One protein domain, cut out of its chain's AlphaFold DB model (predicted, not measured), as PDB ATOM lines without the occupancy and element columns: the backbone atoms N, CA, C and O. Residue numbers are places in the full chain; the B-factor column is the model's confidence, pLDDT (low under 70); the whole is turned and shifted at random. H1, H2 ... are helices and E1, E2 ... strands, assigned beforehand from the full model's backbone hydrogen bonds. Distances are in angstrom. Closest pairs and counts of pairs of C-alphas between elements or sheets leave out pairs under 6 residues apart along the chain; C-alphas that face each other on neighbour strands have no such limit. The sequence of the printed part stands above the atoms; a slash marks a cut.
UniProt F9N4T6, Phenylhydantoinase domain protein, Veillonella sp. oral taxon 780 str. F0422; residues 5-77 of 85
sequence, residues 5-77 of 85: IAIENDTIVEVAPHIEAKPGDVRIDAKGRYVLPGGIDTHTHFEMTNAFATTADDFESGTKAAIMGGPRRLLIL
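What this domain is: This is residues 5 to 77 of the 85 residues of the protein "Phenylhydantoinase domain protein" of Veillonella sp. oral taxon 780 str. F0422 (UniProt F9N4T6). A long, thin, loosely joined model with two small parts: at one end a hairpin of E1 and E2 with a loop beside it, and toward the other end two parallel strands, E3 and E4, with H1 over one face. Residues 29 to 34 stand free between the two parts, and the unnamed stretch 45 to 58 makes the far end. Of the 73 residues printed, under half are in named elements, which run E1, E2, E3, H1, E4: one helix and four strands in two sheets, E1 - E2 antiparallel and E3 - E4 parallel, a mixed class. The whole is extended, a rod spanning 57 by 24 by 17 A, with a radius of gyration of the C-alphas of 17.6 A.

How they stand to each other: Start at E1, residues 5 to 8, and E2, residues 11 to 16, an antiparallel hairpin at 152 degrees; look for N 6 and O 14, 3.0 A apart, within hydrogen-bond range. Farther on, E3, residues 39 to 44, is parallel to E4, residues 71 to 76, at 26 degrees, and N 75 and O 41 are 2.8 A apart, within hydrogen-bond range. H1, residues 59 to 69, lies between them in the chain, in a strand-helix-strand unit, two parallel neighbour strands with a helix between, whose crossover is right-handed. Its closest C-alphas to E4 are those of Ala 66 and Arg 72, 6.9 A apart, while E3 and H1 are near each other. In H1 every O i to N i+4 pair is within hydrogen-bond range. E1 and E2 are each apart from E3, H1 or E4, for instance E2 from E3 and E1 from H1.

Where its parts are: Find C-alpha 5 at (111.450, 129.612, 99.535), where E1 begins; it is 10.1 A long, and E2 is 15.0 A. E3 runs 12.7 A from C-alpha 39 at (116.580, 130.318, 116.509), H1 15.1 A, and E4 13.0 A to C-alpha 76 at (115.129, 138.912, 127.685).

The domain as a whole: The C-alphas of Glu 20 and Ala 51, the two farthest apart, are 57.0 A apart. The printed part has no cut; the links E2 to E3 and E3 to H1 are long, the other two tight. Mean pLDDT of the printed part is 90.7, and residue 77 is under 70.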
ATOM      1  N   ILE A   5     112.309 128.855  98.617       96.50
ATOM      2  CA  ILE A   5     111.450 129.612  99.535       96.50
ATOM      3  C   ILE A   5     111.376 131.041  99.007       96.50
ATOM      4  O   ILE A   5     112.418 131.675  98.842       96.50
ATOM      5  N   ALA A   6     110.165 131.539  98.760       96.88
ATOM      6  CA  ALA A   6     109.931 132.934  98.405       96.88
ATOM      7  C   ALA A   6     109.504 133.729  99.641       96.88
ATOM      8  O   ALA A   6     108.657 133.283 100.422       96.88
ATOM      9  N   ILE A   7     110.100 134.909  99.813       96.31
ATOM     10  CA  ILE A   7     109.823 135.821 100.921       96.31
ATOM     11  C   ILE A   7     109.445 137.178 100.330       96.31
ATOM     12  O   ILE A   7     110.225 137.759  99.581       96.31
ATOM     13  N   GLU A   8     108.274 137.691 100.698       95.69
ATOM     14  CA  GLU A   8     107.800 139.028 100.331       95.69
ATOM     15  C   GLU A   8     107.303 139.732 101.599       95.69
ATOM     16  O   GLU A   8     106.584 139.132 102.399       95.69
ATOM     17  N   ASN A   9     107.686 141.000 101.800       94.50
ATOM     18  CA  ASN A   9     107.263 141.818 102.949       94.50
ATOM     19  C   ASN A   9     107.379 141.072 104.299       94.50
ATOM     20  O   ASN A   9     106.400 140.920 105.030       94.50
ATOM     21  N   ASP A  10     108.574 140.540 104.584       93.56
ATOM     22  CA  ASP A  10     108.911 139.771 105.796       93.56
ATOM     23  C   ASP A  10     108.097 138.481 106.024       93.56
ATOM     24  O   ASP A  10     108.144 137.887 107.104       93.56
ATOM     25  N   THR A  11     107.384 138.006 105.002       96.00
ATOM     26  CA  THR A  11     106.517 136.826 105.077       96.00
ATOM     27  C   THR A  11     106.958 135.770 104.073       96.00
ATOM     28  O   THR A  11     107.252 136.080 102.922       96.00
ATOM     29  N   ILE A  12     106.979 134.502 104.489       96.62
ATOM     30  CA  ILE A  12     107.137 133.382 103.552       96.62
ATOM     31  C   ILE A  12     105.826 133.243 102.777       96.62
ATOM     32  O   ILE A  12     104.805 132.891 103.367       96.62
ATOM     33  N   VAL A  13     105.859 133.519 101.474       97.38
ATOM     34  CA  VAL A  13     104.664 133.479 100.614       97.38
ATOM     35  C   VAL A  13     104.515 132.156  99.873       97.38
ATOM     36  O   VAL A  13     103.400 131.760  99.547       97.38
ATOM     37  N   GLU A  14     105.619 131.441  99.643       96.81
ATOM     38  CA  GLU A  14     105.600 130.173  98.917       96.81
ATOM     39  C   GLU A  14     106.797 129.286  99.292       96.81
ATOM     40  O   GLU A  14     107.915 129.765  99.505       96.81
ATOM     41  N   VAL A  15     106.553 127.973  99.351       96.56
ATOM     42  CA  VAL A  15     107.575 126.929  99.498       96.56
ATOM     43  C   VAL A  15     107.273 125.827  98.487       96.56
ATOM     44  O   VAL A  15     106.278 125.117  98.619       96.56
ATOM     45  N   ALA A  16     108.134 125.670  97.486       96.38
ATOM     46  CA  ALA A  16     107.934 124.719  96.393       96.38
ATOM     47  C   ALA A  16     109.275 124.139  95.908       96.38
ATOM     48  O   ALA A  16     110.324 124.722  96.181       96.38
ATOM     49  N   PRO A  17     109.301 123.008  95.175       95.25
ATOM     50  CA  PRO A  17     110.545 122.460  94.622       95.25
ATOM     51  C   PRO A  17     111.323 123.458  93.750       95.25
ATOM     52  O   PRO A  17     112.552 123.442  93.740       95.25
ATOM     53  N   HIS A  18     110.610 124.347  93.058       94.19
ATOM     54  CA  HIS A  18     111.165 125.393  92.206       94.19
ATOM     55  C   HIS A  18     110.214 126.591  92.184       94.19
ATOM     56  O   HIS A  18     109.009 126.392  92.058       94.19
ATOM     57  N   ILE A  19     110.756 127.805  92.307       95.50
ATOM     58  CA  ILE A  19     110.021 129.072  92.179       95.50
ATOM     59  C   ILE A  19     110.819 129.949  91.212       95.50
ATOM     60  O   ILE A  19     112.029 130.124  91.385       95.50
ATOM     61  N   GLU A  20     110.155 130.473  90.183       93.50
ATOM     62  CA  GLU A  20     110.773 131.412  89.247       93.50
ATOM     63  C   GLU A  20     110.942 132.786  89.895       93.50
ATOM     64  O   GLU A  20     110.012 133.316  90.503       93.50
ATOM     65  N   ALA A  21     112.133 133.368  89.752       92.06
ATOM     66  CA  ALA A  21     112.420 134.696  90.282       92.06
ATOM     67  C   ALA A  21     111.761 135.771  89.409       92.06
ATOM     68  O   ALA A  21     111.875 135.750  88.180       92.06
ATOM     69  N   LYS A  22     111.100 136.737  90.043       92.38
ATOM     70  CA  LYS A  22     110.522 137.905  89.380       92.38
ATOM     71  C   LYS A  22     111.613 138.960  89.133       92.38
ATOM     72  O   LYS A  22     112.629 138.993  89.837       92.38
ATOM     73  N   PRO A  23     111.439 139.855  88.144       93.56
ATOM     74  CA  PRO A  23     112.347 140.982  87.959       93.56
ATOM     75  C   PRO A  23     112.439 141.834  89.233       93.56
ATOM     76  O   PRO A  23     111.427 142.343  89.708       93.56
ATOM     77  N   GLY A  24     113.654 142.005  89.759       92.12
ATOM     78  CA  GLY A  24     113.913 142.758  90.993       92.12
ATOM     79  C   GLY A  24     114.097 141.899  92.248       92.12
ATOM     80  O   GLY A  24     114.527 142.432  93.268       92.12
ATOM     81  N   ASP A  25     113.852 140.588  92.174       94.94
ATOM     82  CA  ASP A  25     114.069 139.689  93.306       94.94
ATOM     83  C   ASP A  25     115.559 139.540  93.644       94.94
ATOM     84  O   ASP A  25     116.426 139.417  92.772       94.94
ATOM     85  N   VAL A  26     115.855 139.464  94.943       95.38
ATOM     86  CA  VAL A  26     117.182 139.092  95.440       95.38
ATOM     87  C   VAL A  26     117.250 137.578  95.592       95.38
ATOM     88  O   VAL A  26     116.537 136.985  96.400       95.38
ATOM     89  N   ARG A  27     118.154 136.941  94.842       94.12
ATOM     90  CA  ARG A  27     118.360 135.491  94.890       94.12
ATOM     91  C   ARG A  27     119.524 135.120  95.803       94.12
ATOM     92  O   ARG A  27     120.635 135.618  95.636       94.12
ATOM     93  N   ILE A  28     119.281 134.179  96.712       94.81
ATOM     94  CA  ILE A  28     120.297 133.599  97.598       94.81
ATOM     95  C   ILE A  28     120.432 132.109  97.265       94.81
ATOM     96  O   ILE A  28     119.456 131.366  97.348       94.81
ATOM     97  N   ASP A  29     121.635 131.663  96.886       94.50
ATOM     98  CA  ASP A  29     121.907 130.244  96.628       94.50
ATOM     99  C   ASP A  29     122.263 129.508  97.929       94.50
ATOM    100  O   ASP A  29     123.300 129.754  98.550       94.50
ATOM    101  N   ALA A  30     121.386 128.590  98.335       94.94
ATOM    102  CA  ALA A  30     121.558 127.733  99.505       94.94
ATOM    103  C   ALA A  30     121.885 126.272  99.136       94.94
ATOM    104  O   ALA A  30     121.733 125.379  99.971       94.94
ATOM    105  N   LYS A  31     122.329 125.987  97.901       94.50
ATOM    106  CA  LYS A  31     122.668 124.625  97.468       94.50
ATOM    107  C   LYS A  31     123.697 123.978  98.404       94.50
ATOM    108  O   LYS A  31     124.730 124.558  98.729       94.50
ATOM    109  N   GLY A  32     123.402 122.748  98.829       94.69
ATOM    110  CA  GLY A  32     124.241 121.996  99.768       94.69
ATOM    111  C   GLY A  32     124.188 122.502 101.216       94.69
ATOM    112  O   GLY A  32     124.976 122.043 102.038       94.69
ATOM    113  N   ARG A  33     123.280 123.432 101.538       94.06
ATOM    114  CA  ARG A  33     123.059 123.968 102.886       94.06
ATOM    115  C   ARG A  33     121.636 123.672 103.354       94.06
ATOM    116  O   ARG A  33     120.754 123.364 102.555       94.06
ATOM    117  N   TYR A  34     121.416 123.799 104.657       93.50
ATOM    118  CA  TYR A  34     120.079 123.766 105.242       93.50
ATOM    119  C   TYR A  34     119.541 125.183 105.413       93.50
ATOM    120  O   TYR A  34     120.258 126.070 105.875       93.50
ATOM    121  N   VAL A  35     118.264 125.371 105.079       93.56
ATOM    122  CA  VAL A  35     117.503 126.563 105.456       93.56
ATOM    123  C   VAL A  35     116.631 126.178 106.641       93.56
ATOM    124  O   VAL A  35     115.771 125.308 106.527       93.56
ATOM    125  N   LEU A  36     116.908 126.783 107.791       93.25
ATOM    126  CA  LEU A  36     116.232 126.502 109.052       93.25
ATOM    127  C   LEU A  36     115.471 127.751 109.514       93.25
ATOM    128  O   LEU A  36     115.882 128.866 109.178       93.25
ATOM    129  N   PRO A  37     114.397 127.597 110.308       92.69
ATOM    130  CA  PRO A  37     113.833 128.715 111.047       92.69
ATOM    131  C   PRO A  37     114.915 129.403 111.887       92.69
ATOM    132  O   PRO A  37     115.820 128.747 112.405       92.69
ATOM    133  N   GLY A  38     114.813 130.723 112.043       91.06
ATOM    134  CA  GLY A  38     115.689 131.446 112.962       91.06
ATOM    135  C   GLY A  38     115.519 130.934 114.393       91.06
ATOM    136  O   GLY A  38     114.393 130.701 114.834       91.06
ATOM    137  N   GLY A  39     116.627 130.771 115.120       91.75
ATOM    138  CA  GLY A  39     116.580 130.318 116.509       91.75
ATOM    139  C   GLY A  39     115.878 131.331 117.421       91.75
ATOM    140  O   GLY A  39     115.938 132.541 117.178       91.75
ATOM    141  N   ILE A  40     115.233 130.828 118.474       92.88
ATOM    142  CA  ILE A  40     114.695 131.638 119.570       92.88
ATOM    143  C   ILE A  40     115.502 131.288 120.815       92.88
ATOM    144  O   ILE A  40     115.402 130.166 121.308       92.88
ATOM    145  N   ASP A  41     116.296 132.235 121.305       91.38
ATOM    146  CA  ASP A  41     116.927 132.104 122.618       91.38
ATOM    147  C   ASP A  41     115.918 132.540 123.678       91.38
ATOM    148  O   ASP A  41     115.427 133.671 123.661       91.38
ATOM    149  N   THR A  42     115.544 131.617 124.557       91.56
ATOM    150  CA  THR A  42     114.512 131.857 125.564       91.56
ATOM    151  C   THR A  42     115.056 132.467 126.852       91.56
ATOM    152  O   THR A  42     114.260 132.833 127.718       91.56
ATOM    153  N   HIS A  43     116.379 132.578 127.001       91.12
ATOM    154  CA  HIS A  43     117.001 133.028 128.240       91.12
ATOM    155  C   HIS A  43     118.289 133.796 127.954       91.12
ATOM    156  O   HIS A  43     119.390 133.249 127.976       91.12
ATOM    157  N   THR A  44     118.154 135.106 127.789       89.31
ATOM    158  CA  THR A  44     119.287 136.009 127.572       89.31
ATOM    159  C   THR A  44     119.290 137.141 128.603       89.31
ATOM    160  O   THR A  44     118.234 137.640 128.998       89.31
ATOM    161  N   HIS A  45     120.484 137.571 129.020       91.12
ATOM    162  CA  HIS A  45     120.693 138.694 129.942       91.12
ATOM    163  C   HIS A  45     121.643 139.720 129.319       91.12
ATOM    164  O   HIS A  45     122.851 139.631 129.508       91.12
ATOM    165  N   PHE A  46     121.098 140.679 128.573       90.88
ATOM    166  CA  PHE A  46     121.846 141.845 128.084       90.88
ATOM    167  C   PHE A  46     121.653 143.039 129.012       90.88
ATOM    168  O   PHE A  46     120.578 143.193 129.602       90.88
ATOM    169  N   GLU A  47     122.692 143.868 129.134       90.19
ATOM    170  CA  GLU A  47     122.729 145.040 130.027       90.19
ATOM    171  C   GLU A  47     122.239 144.744 131.458       90.19
ATOM    172  O   GLU A  47     121.603 145.578 132.110       90.19
ATOM    173  N   MET A  48     122.474 143.531 131.962       88.19
ATOM    174  CA  MET A  48     122.063 143.158 133.308       88.19
ATOM    175  C   MET A  48     123.147 143.572 134.299       88.19
ATOM    176  O   MET A  48     124.253 143.033 134.292       88.19
ATOM    177  N   THR A  49     122.802 144.495 135.191       88.44
ATOM    178  CA  THR A  49     123.607 144.826 136.369       88.44
ATOM    179  C   THR A  49     123.142 144.000 137.562       88.44
ATOM    180  O   THR A  49     121.949 143.941 137.853       88.44
ATOM    181  N   ASN A  50     124.087 143.380 138.264       85.19
ATOM    182  CA  ASN A  50     123.880 142.776 139.578       85.19
ATOM    183  C   ASN A  50     124.795 143.449 140.618       85.19
ATOM    184  O   ASN A  50     125.505 144.404 140.305       85.19
ATOM    185  N   ALA A  51     124.801 142.945 141.856       88.94
ATOM    186  CA  ALA A  51     125.577 143.519 142.960       88.94
ATOM    187  C   ALA A  51     127.105 143.575 142.733       88.94
ATOM    188  O   ALA A  51     127.802 144.266 143.473       88.94
ATOM    189  N   PHE A  52     127.638 142.857 141.741       90.44
ATOM    190  CA  PHE A  52     129.079 142.724 141.512       90.44
ATOM    191  C   PHE A  52     129.543 143.334 140.191       90.44
ATOM    192  O   PHE A  52     130.663 143.835 140.111       90.44
ATOM    193  N   ALA A  53     128.723 143.259 139.143       91.00
ATOM    194  CA  ALA A  53     129.120 143.656 137.802       91.00
ATOM    195  C   ALA A  53     127.914 143.922 136.894       91.00
ATOM    196  O   ALA A  53     126.768 143.610 137.219       91.00
ATOM    197  N   THR A  54     128.209 144.467 135.715       90.94
ATOM    198  CA  THR A  54     127.271 144.556 134.592       90.94
ATOM    199  C   THR A  54     127.745 143.636 133.475       90.94
ATOM    200  O   THR A  54     128.950 143.515 133.249       90.94
ATOM    201  N   THR A  55     126.813 142.959 132.802       92.12
ATOM    202  CA  THR A  55     127.126 142.147 131.618       92.12
ATOM    203  C   THR A  55     127.808 142.999 130.550       92.12
ATOM    204  O   THR A  55     127.423 144.144 130.337       92.12
ATOM    205  N   ALA A  56     128.816 142.435 129.882       93.44
ATOM    206  CA  ALA A  56     129.600 143.162 128.884       93.44
ATOM    207  C   ALA A  56     128.803 143.479 127.612       93.44
ATOM    208  O   ALA A  56     129.053 144.505 126.986       93.44
ATOM    209  N   ASP A  57     127.864 142.603 127.247       93.56
ATOM    210  CA  ASP A  57     127.014 142.815 126.086       93.56
ATOM    211  C   ASP A  57     125.809 143.686 126.416       93.56
ATOM    212  O   ASP A  57     125.072 143.448 127.387       93.56
ATOM    213  N   ASP A  58     125.613 144.670 125.547       91.88
ATOM    214  CA  ASP A  58     124.427 145.498 125.508       91.88
ATOM    215  C   ASP A  58     123.383 144.915 124.530       91.88
ATOM    216  O   ASP A  58     123.597 143.847 123.937       91.88
ATOM    217  N   PHE A  59     122.213 145.548 124.369       90.88
ATOM    218  CA  PHE A  59     121.226 145.021 123.412       90.88
ATOM    219  C   PHE A  59     121.741 145.043 121.966       90.88
ATOM    220  O   PHE A  59     121.328 144.201 121.166       90.88
ATOM    221  N   GLU A  60     122.631 145.965 121.604       93.25
ATOM    222  CA  GLU A  60     123.177 146.077 120.255       93.25
ATOM    223  C   GLU A  60     124.257 145.016 119.993       93.25
ATOM    224  O   GLU A  60     124.164 144.270 119.012       93.25
ATOM    225  N   SER A  61     125.272 144.915 120.851       94.19
ATOM    226  CA  SER A  61     126.362 143.949 120.707       94.19
ATOM    227  C   SER A  61     125.851 142.519 120.868       94.19
ATOM    228  O   SER A  61     126.163 141.654 120.043       94.19
ATOM    229  N   GLY A  62     124.974 142.293 121.849       92.56
ATOM    230  CA  GLY A  62     124.392 140.992 122.131       92.56
ATOM    231  C   GLY A  62     123.481 140.485 121.009       92.56
ATOM    232  O   GLY A  62     123.585 139.326 120.600       92.56
ATOM    233  N   THR A  63     122.617 141.337 120.438       92.19
ATOM    234  CA  THR A  63     121.768 140.921 119.302       92.19
ATOM    235  C   THR A  63     122.579 140.668 118.033       92.19
ATOM    236  O   THR A  63     122.275 139.723 117.300       92.19
ATOM    237  N   LYS A  64     123.644 141.444 117.779       93.19
ATOM    238  CA  LYS A  64     124.576 141.171 116.672       93.19
ATOM    239  C   LYS A  64     125.238 139.806 116.840       93.19
ATOM    240  O   LYS A  64     125.236 139.017 115.895       93.19
ATOM    241  N   ALA A  65     125.744 139.503 118.036       91.25
ATOM    242  CA  ALA A  65     126.331 138.201 118.341       91.25
ATOM    243  C   ALA A  65     125.318 137.058 118.140       91.25
ATOM    244  O   ALA A  65     125.639 136.048 117.512       91.25
ATOM    245  N   ALA A  66     124.070 137.252 118.579       91.06
ATOM    246  CA  ALA A  66     122.990 136.289 118.394       91.06
ATOM    247  C   ALA A  66     122.703 135.997 116.910       91.06
ATOM    248  O   ALA A  66     122.676 134.835 116.511       91.06
ATOM    249  N   ILE A  67     122.578 137.019 116.059       89.81
ATOM    250  CA  ILE A  67     122.316 136.821 114.622       89.81
ATOM    251  C   ILE A  67     123.453 136.042 113.949       89.81
ATOM    252  O   ILE A  67     123.185 135.173 113.116       89.81
ATOM    253  N   MET A  68     124.706 136.312 114.327       89.56
ATOM    254  CA  MET A  68     125.871 135.586 113.807       89.56
ATOM    255  C   MET A  68     125.889 134.115 114.243       89.56
ATOM    256  O   MET A  68     126.356 133.262 113.490       89.56
ATOM    257  N   GLY A  69     125.361 133.815 115.434       79.31
ATOM    258  CA  GLY A  69     125.248 132.460 115.980       79.31
ATOM    259  C   GLY A  69     124.015 131.675 115.515       79.31
ATOM    260  O   GLY A  69     123.948 130.469 115.738       79.31
ATOM    261  N   GLY A  70     123.040 132.328 114.874       75.56
ATOM    262  CA  GLY A  70     121.827 131.689 114.351       75.56
ATOM    263  C   GLY A  70     120.502 132.082 115.025       75.56
ATOM    264  O   GLY A  70     119.474 132.050 114.333       75.56
ATOM    265  N   PRO A  71     120.452 132.481 116.314       75.00
ATOM    266  CA  PRO A  71     119.245 133.078 116.875       75.00
ATOM    267  C   PRO A  71     118.822 134.367 116.154       75.00
ATOM    268  O   PRO A  71     119.619 135.264 115.896       75.00
ATOM    269  N   ARG A  72     117.533 134.469 115.822       77.06
ATOM    270  CA  ARG A  72     116.924 135.658 115.190       77.06
ATOM    271  C   ARG A  72     115.938 136.378 116.110       77.06
ATOM    272  O   ARG A  72     115.532 137.493 115.796       77.06
ATOM    273  N   ARG A  73     115.546 135.757 117.226       78.50
ATOM    274  CA  ARG A  73     114.745 136.366 118.297       78.50
ATOM    275  C   ARG A  73     115.321 135.978 119.655       78.50
ATOM    276  O   ARG A  73     115.829 134.872 119.812       78.50
ATOM    277  N   LEU A  74     115.188 136.885 120.616       80.31
ATOM    278  CA  LEU A  74     115.664 136.723 121.986       80.31
ATOM    279  C   LEU A  74     114.526 137.044 122.957       80.31
ATOM    280  O   LEU A  74     113.803 138.026 122.760       80.31
ATOM    281  N   LEU A  75     114.374 136.239 124.004       75.56
ATOM    282  CA  LEU A  75     113.538 136.547 125.157       75.56
ATOM    283  C   LEU A  75     114.446 137.003 126.296       75.56
ATOM    284  O   LEU A  75     115.274 136.250 126.805       75.56
ATOM    285  N   ILE A  76     114.282 138.265 126.684       74.19
ATOM    286  CA  ILE A  76     115.129 138.912 127.685       74.19
ATOM    287  C   ILE A  76     114.282 139.174 128.924       74.19
ATOM    288  O   ILE A  76     113.322 139.950 128.891       74.19
ATOM    289  N   LEU A  77     114.635 138.533 130.038       59.19
ATOM    290  CA  LEU A  77     113.938 138.711 131.312       59.19
ATOM    291  C   LEU A  77     114.445 139.975 132.022       59.19
ATOM    292  O   LEU A  77     115.114 139.922 133.046       59.19
TER     293      LEU A  77